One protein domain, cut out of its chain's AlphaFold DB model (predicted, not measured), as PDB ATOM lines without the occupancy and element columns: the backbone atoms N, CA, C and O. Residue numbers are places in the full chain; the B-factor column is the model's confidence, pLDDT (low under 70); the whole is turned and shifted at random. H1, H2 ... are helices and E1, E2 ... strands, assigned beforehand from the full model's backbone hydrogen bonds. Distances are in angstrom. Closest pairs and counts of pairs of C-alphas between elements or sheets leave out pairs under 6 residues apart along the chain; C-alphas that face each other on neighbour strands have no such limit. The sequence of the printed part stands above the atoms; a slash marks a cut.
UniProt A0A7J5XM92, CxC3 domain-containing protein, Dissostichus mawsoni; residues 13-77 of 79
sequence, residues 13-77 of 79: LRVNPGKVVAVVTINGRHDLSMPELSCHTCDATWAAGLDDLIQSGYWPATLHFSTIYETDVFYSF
ATOM      1  N   LEU A  13     -18.034  10.348  54.615       92.44
ATOM      2  CA  LEU A  13     -18.482  10.616  53.253       92.44
ATOM      3  C   LEU A  13     -18.616  12.123  52.993       92.44
ATOM      4  O   LEU A  13     -19.173  12.862  53.805       92.44
ATOM      5  N   ARG A  14     -18.152  12.577  51.830       93.50
ATOM      6  CA  ARG A  14     -18.379  13.930  51.312       93.50
ATOM      7  C   ARG A  14     -19.058  13.862  49.954       93.50
ATOM      8  O   ARG A  14     -18.668  13.042  49.125       93.50
ATOM      9  N   VAL A  15     -20.031  14.746  49.748       93.38
ATOM     10  CA  VAL A  15     -20.637  15.011  48.440       93.38
ATOM     11  C   VAL A  15     -19.889  16.175  47.806       93.38
ATOM     12  O   VAL A  15     -19.772  17.237  48.417       93.38
ATOM     13  N   ASN A  16     -19.399  15.975  46.593       94.88
ATOM     14  CA  ASN A  16     -18.669  16.959  45.812       94.88
ATOM     15  C   ASN A  16     -19.427  17.261  44.510       94.88
ATOM     16  O   ASN A  16     -20.114  16.380  43.979       94.88
ATOM     17  N   PRO A  17     -19.290  18.482  43.970       95.88
ATOM     18  CA  PRO A  17     -19.706  18.764  42.607       95.88
ATOM     19  C   PRO A  17     -18.759  18.055  41.631       95.88
ATOM     20  O   PRO A  17     -17.554  18.295  41.649       95.88
ATOM     21  N   GLY A  18     -19.314  17.184  40.797       94.31
ATOM     22  CA  GLY A  18     -18.608  16.521  39.712       94.31
ATOM     23  C   GLY A  18     -18.803  17.232  38.379       94.31
ATOM     24  O   GLY A  18     -18.821  18.461  38.282       94.31
ATOM     25  N   LYS A  19     -18.984  16.441  37.320       92.50
ATOM     26  CA  LYS A  19     -19.210  16.946  35.962       92.50
ATOM     27  C   LYS A  19     -20.403  17.910  35.883       92.50
ATOM     28  O   LYS A  19     -21.504  17.575  36.310       92.50
ATOM     29  N   VAL A  20     -20.203  19.055  35.228       95.00
ATOM     30  CA  VAL A  20     -21.287  19.984  34.877       95.00
ATOM     31  C   VAL A  20     -22.130  19.414  33.732       95.00
ATOM     32  O   VAL A  20     -21.591  18.963  32.717       95.00
ATOM     33  N   VAL A  21     -23.450  19.446  33.901       94.38
ATOM     34  CA  VAL A  21     -24.449  18.895  32.980       94.38
ATOM     35  C   VAL A  21     -25.618  19.866  32.821       94.38
ATOM     36  O   VAL A  21     -25.998  20.559  33.764       94.38
ATOM     37  N   ALA A  22     -26.208  19.902  31.626       96.12
ATOM     38  CA  ALA A  22     -27.461  20.606  31.388       96.12
ATOM     39  C   ALA A  22     -28.638  19.679  31.720       96.12
ATOM     40  O   ALA A  22     -28.836  18.666  31.050       96.12
ATOM     41  N   VAL A  23     -29.429  20.030  32.729       95.44
ATOM     42  CA  VAL A  23     -30.665  19.337  33.098       95.44
ATOM     43  C   VAL A  23     -31.849  20.066  32.480       95.44
ATOM     44  O   VAL A  23     -32.016  21.268  32.679       95.44
ATOM     45  N   VAL A  24     -32.661  19.346  31.714       94.75
ATOM     46  CA  VAL A  24     -33.877  19.861  31.083       94.75
ATOM     47  C   VAL A  24     -35.081  19.319  31.840       94.75
ATOM     48  O   VAL A  24     -35.292  18.111  31.870       94.75
ATOM     49  N   THR A  25     -35.856  20.220  32.434       94.00
ATOM     50  CA  THR A  25     -37.116  19.932  33.134       94.00
ATOM     51  C   THR A  25     -38.275  20.583  32.383       94.00
ATOM     52  O   THR A  25     -38.065  21.359  31.440       94.00
ATOM     53  N   ILE A  26     -39.509  20.348  32.834       91.94
ATOM     54  CA  ILE A  26     -40.683  21.068  32.314       91.94
ATOM     55  C   ILE A  26     -40.591  22.592  32.525       91.94
ATOM     56  O   ILE A  26     -41.186  23.367  31.778       91.94
ATOM     57  N   ASN A  27     -39.806  23.029  33.512       91.94
ATOM     58  CA  ASN A  27     -39.617  24.439  33.850       91.94
ATOM     59  C   ASN A  27     -38.447  25.090  33.093       91.94
ATOM     60  O   ASN A  27     -38.205  26.288  33.248       91.94
ATOM     61  N   GLY A  28     -37.728  24.329  32.264       93.00
ATOM     62  CA  GLY A  28     -36.632  24.819  31.437       93.00
ATOM     63  C   GLY A  28     -35.298  24.134  31.718       93.00
ATOM     64  O   GLY A  28     -35.226  23.019  32.231       93.00
ATOM     65  N   ARG A  29     -34.215  24.799  31.310       94.81
ATOM     66  CA  ARG A  29     -32.850  24.274  31.410       94.81
ATOM     67  C   ARG A  29     -32.134  24.821  32.643       94.81
ATOM     68  O   ARG A  29     -32.120  26.028  32.865       94.81
ATOM     69  N   HIS A  30     -31.437  23.936  33.349       96.19
ATOM     70  CA  HIS A  30     -30.581  24.247  34.489       96.19
ATOM     71  C   HIS A  30     -29.189  23.657  34.267       96.19
ATOM     72  O   HIS A  30     -29.066  22.474  33.965       96.19
ATOM     73  N   ASP A  31     -28.135  24.450  34.432       96.12
ATOM     74  CA  ASP A  31     -26.770  23.922  34.435       96.12
ATOM     75  C   ASP A  31     -26.403  23.536  35.878       96.12
ATOM     76  O   ASP A  31     -26.305  24.392  36.760       96.12
ATOM     77  N   LEU A  32     -26.261  22.233  36.131       94.88
ATOM     78  CA  LEU A  32     -26.023  21.640  37.451       94.88
ATOM     79  C   LEU A  32     -24.756  20.780  37.439       94.88
ATOM     80  O   LEU A  32     -24.172  20.529  36.390       94.88
ATOM     81  N   SER A  33     -24.311  20.325  38.609       94.75
ATOM     82  CA  SER A  33     -23.194  19.376  38.732       94.75
ATOM     83  C   SER A  33     -23.703  17.996  39.135       94.75
ATOM     84  O   SER A  33     -24.504  17.881  40.061       94.75
ATOM     85  N   MET A  34     -23.212  16.954  38.466       93.00
ATOM     86  CA  MET A  34     -23.433  15.568  38.874       93.00
ATOM     87  C   MET A  34     -22.812  15.325  40.252       93.00
ATOM     88  O   MET A  34     -21.720  15.831  40.514       93.00
ATOM     89  N   PRO A  35     -23.467  14.564  41.140       93.62
ATOM     90  CA  PRO A  35     -22.912  14.284  42.451       93.62
ATOM     91  C   PRO A  35     -21.739  13.307  42.338       93.62
ATOM     92  O   PRO A  35     -21.850  12.242  41.726       93.62
ATOM     93  N   GLU A  36     -20.642  13.649  42.999       95.12
ATOM     94  CA  GLU A  36     -19.533  12.741  43.266       95.12
ATOM     95  C   GLU A  36     -19.434  12.502  44.768       95.12
ATOM     96  O   GLU A  36     -19.596  13.417  45.575       95.12
ATOM     97  N   LEU A  37     -19.172  11.262  45.160       94.56
ATOM     98  CA  LEU A  37     -18.947  10.897  46.548       94.56
ATOM     99  C   LEU A  37     -17.480  10.545  46.741       94.56
ATOM    100  O   LEU A  37     -16.885   9.850  45.920       94.56
ATOM    101  N   SER A  38     -16.915  10.988  47.856       95.38
ATOM    102  CA  SER A  38     -15.566  10.609  48.281       95.38
ATOM    103  C   SER A  38     -15.552  10.274  49.765       95.38
ATOM    104  O   SER A  38     -16.245  10.908  50.563       95.38
ATOM    105  N   CYS A  39     -14.766   9.273  50.148       95.44
ATOM    106  CA  CYS A  39     -14.499   8.948  51.540       95.44
ATOM    107  C   CYS A  39     -13.121   9.478  51.931       95.44
ATOM    108  O   CYS A  39     -12.116   8.977  51.447       95.44
ATOM    109  N   HIS A  40     -13.050  10.436  52.856       93.88
ATOM    110  CA  HIS A  40     -11.765  11.030  53.258       93.88
ATOM    111  C   HIS A  40     -10.898  10.125  54.154       93.88
ATOM    112  O   HIS A  40      -9.824  10.534  54.585       93.88
ATOM    113  N   THR A  41     -11.379   8.923  54.482       95.50
ATOM    114  CA  THR A  41     -10.669   7.951  55.329       95.50
ATOM    115  C   THR A  41      -9.959   6.873  54.510       95.50
ATOM    116  O   THR A  41      -8.921   6.377  54.933       95.50
ATOM    117  N   CYS A  42     -10.536   6.466  53.375       95.31
ATOM    118  CA  CYS A  42     -10.009   5.373  52.544       95.31
ATOM    119  C   CYS A  42      -9.923   5.718  51.053       95.31
ATOM    120  O   CYS A  42      -9.697   4.824  50.243       95.31
ATOM    121  N   ASP A  43     -10.170   6.979  50.694       94.69
ATOM    122  CA  ASP A  43     -10.122   7.514  49.330       94.69
ATOM    123  C   ASP A  43     -11.045   6.814  48.321       94.69
ATOM    124  O   ASP A  43     -10.934   7.015  47.115       94.69
ATOM    125  N   ALA A  44     -12.010   6.021  48.796       95.94
ATOM    126  CA  ALA A  44     -13.038   5.447  47.942       95.94
ATOM    127  C   ALA A  44     -13.866   6.564  47.295       95.94
ATOM    128  O   ALA A  44     -14.387   7.444  47.990       95.94
ATOM    129  N   THR A  45     -14.019   6.496  45.975       95.44
ATOM    130  CA  THR A  45     -14.791   7.453  45.182       95.44
ATOM    131  C   THR A  45     -15.932   6.774  44.444       95.44
ATOM    132  O   THR A  45     -15.834   5.612  44.056       95.44
ATOM    133  N   TRP A  46     -16.990   7.530  44.185       95.50
ATOM    134  CA  TRP A  46     -18.097   7.124  43.329       95.50
ATOM    135  C   TRP A  46     -18.609   8.331  42.544       95.50
ATOM    136  O   TRP A  46     -18.631   9.445  43.064       95.50
ATOM    137  N   ALA A  47     -19.055   8.094  41.315       93.31
ATOM    138  CA  ALA A  47     -19.726   9.079  40.480       93.31
ATOM    139  C   ALA A  47     -21.012   8.463  39.925       93.31
ATOM    140  O   ALA A  47     -21.030   7.274  39.594       93.31
ATOM    141  N   ALA A  48     -22.070   9.268  39.818       91.56
ATOM    142  CA  ALA A  48     -23.350   8.812  39.285       91.56
ATOM    143  C   ALA A  48     -23.228   8.343  37.826       91.56
ATOM    144  O   ALA A  48     -22.712   9.064  36.966       91.56
ATOM    145  N   GLY A  49     -23.718   7.130  37.563       90.31
ATOM    146  CA  GLY A  49     -23.729   6.509  36.241       90.31
ATOM    147  C   GLY A  49     -25.098   6.543  35.555       90.31
ATOM    148  O   GLY A  49     -26.043   7.180  36.015       90.31
ATOM    149  N   LEU A  50     -25.202   5.806  34.446       89.69
ATOM    150  CA  LEU A  50     -26.439   5.644  33.671       89.69
ATOM    151  C   LEU A  50     -27.588   5.079  34.521       89.69
ATOM    152  O   LEU A  50     -28.683   5.639  34.525       89.69
ATOM    153  N   ASP A  51     -27.325   3.996  35.253       90.44
ATOM    154  CA  ASP A  51     -28.346   3.323  36.061       90.44
ATOM    155  C   ASP A  51     -28.861   4.229  37.184       90.44
ATOM    156  O   ASP A  51     -30.062   4.264  37.448       90.44
ATOM    157  N   ASP A  52     -27.977   5.023  37.796       91.38
ATOM    158  CA  ASP A  52     -28.356   5.995  38.823       91.38
ATOM    159  C   ASP A  52     -29.291   7.072  38.279       91.38
ATOM    160  O   ASP A  52     -30.243   7.451  38.963       91.38
ATOM    161  N   LEU A  53     -29.028   7.567  37.063       91.12
ATOM    162  CA  LEU A  53     -29.875   8.562  36.409       91.12
ATOM    163  C   LEU A  53     -31.269   7.997  36.150       91.12
ATOM    164  O   LEU A  53     -32.252   8.588  36.598       91.12
ATOM    165  N   ILE A  54     -31.352   6.825  35.514       90.88
ATOM    166  CA  ILE A  54     -32.631   6.191  35.171       90.88
ATOM    167  C   ILE A  54     -33.453   5.918  36.437       90.88
ATOM    168  O   ILE A  54     -34.631   6.268  36.495       90.88
ATOM    169  N   GLN A  55     -32.831   5.353  37.479       91.62
ATOM    170  CA  GLN A  55     -33.502   5.083  38.757       91.62
ATOM    171  C   GLN A  55     -33.957   6.359  39.478       91.62
ATOM    172  O   GLN A  55     -34.908   6.315  40.254       91.62
ATOM    173  N   SER A  56     -33.299   7.491  39.218       91.12
ATOM    174  CA  SER A  56     -33.631   8.790  39.814       91.12
ATOM    175  C   SER A  56     -34.620   9.607  38.974       91.12
ATOM    176  O   SER A  56     -34.843  10.772  39.288       91.12
ATOM    177  N   GLY A  57     -35.202   9.029  37.915       92.75
ATOM    178  CA  GLY A  57     -36.164   9.727  37.056       92.75
ATOM    179  C   GLY A  57     -35.518  10.676  36.045       92.75
ATOM    180  O   GLY A  57     -36.148  11.647  35.637       92.75
ATOM    181  N   TYR A  58     -34.276  10.398  35.643       92.88
ATOM    182  CA  TYR A  58     -33.557  11.164  34.635       92.88
ATOM    183  C   TYR A  58     -33.166  10.300  33.436       92.88
ATOM    184  O   TYR A  58     -32.626   9.202  33.576       92.88
ATOM    185  N   TRP A  59     -33.367  10.831  32.233       92.19
ATOM    186  CA  TRP A  59     -32.977  10.197  30.983       92.19
ATOM    187  C   TRP A  59     -31.740  10.877  30.375       92.19
ATOM    188  O   TRP A  59     -31.767  12.079  30.084       92.19
ATOM    189  N   PRO A  60     -30.644  10.145  30.130       88.69
ATOM    190  CA  PRO A  60     -29.474  10.702  29.469       88.69
ATOM    191  C   PRO A  60     -29.683  10.759  27.957       88.69
ATOM    192  O   PRO A  60     -29.749   9.739  27.277       88.69
ATOM    193  N   ALA A  61     -29.719  11.965  27.396       77.38
ATOM    194  CA  ALA A  61     -29.882  12.144  25.951       77.38
ATOM    195  C   ALA A  61     -28.586  11.982  25.146       77.38
ATOM    196  O   ALA A  61     -28.614  11.935  23.919       77.38
ATOM    197  N   THR A  62     -27.434  11.944  25.819       73.00
ATOM    198  CA  THR A  62     -26.113  11.883  25.182       73.00
ATOM    199  C   THR A  62     -25.237  10.851  25.879       73.00
ATOM    200  O   THR A  62     -25.303  10.709  27.099       73.00
ATOM    201  N   LEU A  63     -24.353  10.191  25.122       71.62
ATOM    202  CA  LEU A  63     -23.394   9.200  25.642       71.62
ATOM    203  C   LEU A  63     -22.483   9.746  26.752       71.62
ATOM    204  O   LEU A  63     -21.964   8.984  27.556       71.62
ATOM    205  N   HIS A  64     -22.285  11.064  26.793       80.56
ATOM    206  CA  HIS A  64     -21.434  11.720  27.779       80.56
ATOM    207  C   HIS A  64     -22.226  12.400  28.894       80.56
ATOM    208  O   HIS A  64     -21.616  13.096  29.697       80.56
ATOM    209  N   PHE A  65     -23.552  12.278  28.937       83.38
ATOM    210  CA  PHE A  65     -24.385  12.973  29.925       83.38
ATOM    211  C   PHE A  65     -24.176  14.498  29.920       83.38
ATOM    212  O   PHE A  65     -24.272  15.140  30.955       83.38
ATOM    213  N   SER A  66     -23.852  15.104  28.769       87.56
ATOM    214  CA  SER A  66     -23.748  16.569  28.670       87.56
ATOM    215  C   SER A  66     -25.114  17.240  28.818       87.56
ATOM    216  O   SER A  66     -25.199  18.350  29.335       87.56
ATOM    217  N   THR A  67     -26.162  16.534  28.393       93.44
ATOM    218  CA  THR A  67     -27.563  16.915  28.565       93.44
ATOM    219  C   THR A  67     -28.349  15.727  29.108       93.44
ATOM    220  O   THR A  67     -28.223  14.609  28.592       93.44
ATOM    221  N   ILE A  68     -29.155  15.984  30.133       94.31
ATOM    222  CA  ILE A  68     -29.993  15.019  30.839       94.31
ATOM    223  C   ILE A  68     -31.402  15.612  30.941       94.31
ATOM    224  O   ILE A  68     -31.551  16.817  31.120       94.31
ATOM    225  N   TYR A  69     -32.428  14.783  30.802       93.81
ATOM    226  CA  TYR A  69     -33.831  15.187  30.872       93.81
ATOM    227  C   TYR A  69     -34.451  14.628  32.142       93.81
ATOM    228  O   TYR A  69     -34.217  13.467  32.459       93.81
ATOM    229  N   GLU A  70     -35.245  15.420  32.850       94.19
ATOM    230  CA  GLU A  70     -36.196  14.872  33.813       94.19
ATOM    231  C   GLU A  70     -37.259  14.087  33.030       94.19
ATOM    232  O   GLU A  70     -37.744  14.539  31.990       94.19
ATOM    233  N   THR A  71     -37.558  12.860  33.461       90.38
ATOM    234  CA  THR A  71     -38.425  11.950  32.696       90.38
ATOM    235  C   THR A  71     -39.844  12.506  32.539       90.38
ATOM    236  O   THR A  71     -40.531  12.184  31.570       90.38
ATOM    237  N   ASP A  72     -40.272  13.388  33.446       85.44
ATOM    238  CA  ASP A  72     -41.581  14.041  33.408       85.44
ATOM    239  C   ASP A  72     -41.818  14.898  32.153       85.44
ATOM    240  O   ASP A  72     -42.953  15.006  31.677       85.44
ATOM    241  N   VAL A  73     -40.744  15.407  31.542       86.25
ATOM    242  CA  VAL A  73     -40.773  16.124  30.265       86.25
ATOM    243  C   VAL A  73     -41.421  15.267  29.182       86.25
ATOM    244  O   VAL A  73     -42.166  15.793  28.354       86.25
ATOM    245  N   PHE A  74     -41.198  13.950  29.188       81.19
ATOM    246  CA  PHE A  74     -41.757  13.056  28.173       81.19
ATOM    247  C   PHE A  74     -43.254  12.792  28.373       81.19
ATOM    248  O   PHE A  74     -43.973  12.662  27.384       81.19
ATOM    249  N   TYR A  75     -43.753  12.818  29.613       78.94
ATOM    250  CA  TYR A  75     -45.185  12.643  29.895       78.94
ATOM    251  C   TYR A  75     -46.027  13.844  29.467       78.94
ATOM    252  O   TYR A  75     -47.216  13.696  29.198       78.94
ATOM    253  N   SER A  76     -45.424  15.028  29.323       68.31
ATOM    254  CA  SER A  76     -46.135  16.203  28.797       68.31
ATOM    255  C   SER A  76     -46.655  16.014  27.358       68.31
ATOM    256  O   SER A  76     -47.550  16.745  26.929       68.31
ATOM    257  N   PHE A  77     -46.130  15.022  26.626       66.69
ATOM    258  CA  PHE A  77     -46.511  14.703  25.248       66.69
ATOM    259  C   PHE A  77     -47.479  13.516  25.124       66.69
ATOM    260  O   PHE A  77     -47.998  13.279  24.030       66.69
TER     261      PHE A  77
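Overview. This is residues 13 to 77 of the 79 residues of the protein "CxC3 domain-containing protein" of Dissostichus mawsoni (UniProt A0A7J5XM92). A long, twisted hairpin of E1 and E2 runs along most of a rod, and short strands extend it into one curled sheet, like part of a barrel: E3 pairs with E2 at one end, and the hairpin of E4 and E5 joins E1 toward the other. The small helix H1 packs on the E4 edge of this sheet, and the four-residue H2 follows E5 at the end of the rod away from E3. The printed part has 65 residues, with the elements in the order E1, E2, E3, H1, E4, E5, H2. The mixed sheet runs E3, E2, E1, E5, E4, and the class is mixed, helices and strands. The whole is only just loose, close to compact, with a radius of gyration of the C-alphas of 13.3 A and spans of 47 by 20 by 19 A.

Along the chain. Find C-alpha 13 at (-18.482, 10.616, 53.253); from there E1, residues 13 to 25, runs 29.0 A and bends by 81 degrees at residue 22. E2, residues 28 to 39, runs 33.9 A to C-alpha 39 at (-14.499, 8.948, 51.540). Next come E3, residues 45 to 47, 7.0 A; H1, residues 50 to 55, 8.7 A; E4, residues 58 to 60, 6.6 A; and E5, residues 67 to 70, 10.3 A. H2, residues 72 to 75, runs 5.2 A and ends at C-alpha 75, (-45.185, 12.643, 29.895).

Arrangement. Begin with the strongly twisted sheet, where E1, E2 and E3 form a meander, each strand the antiparallel neighbour of the one before. In the hairpin of E1 and E2, look for N 14 and O 38, 2.8 A apart, and N 25 and O 28, 2.9 A, within hydrogen-bond range. In the hairpin of E2 and E3, N 37 and O 46 are 2.8 A apart. On the other side of E1, E5 is its parallel neighbour, with N 24 and O 68 at 2.8 A; the C-alphas of residues 22 and 67, which face each other, are 4.6 A apart. E5 and the edge strand E4 form an antiparallel hairpin, with N 59 and O 69 at 2.8 A. H1 is on the sheet at a height of 8.0 A, only just over E4, with 3 of its C-alphas falling there; it runs along the strands, at 25 degrees to E4 on the local plane. The closest C-alphas of H1 and E4 are those of Leu 53 and Trp 59, 6.5 A apart. H2 only grazes the sheet, with residues 72 to 74; its closest C-alpha pair with E1 is Val 73 and Thr 25, 6.0 A. H1 and H2 are apart. In H1 every O i to N i+4 pair is within hydrogen-bond range; H2 is too short for such a pair, and its one O i to N i+3 pair is within range.

Size, cuts and confidence. The two C-alphas farthest apart are those of Thr 41 and Phe 77, at 47.3 A. The printed part has no cut and no long link; the link from E4 to E5, with 6 residues, is short, and the others are tight. The mean pLDDT of the printed part is 90.7, and this model's confidence is under 70 at residues 76 to 77.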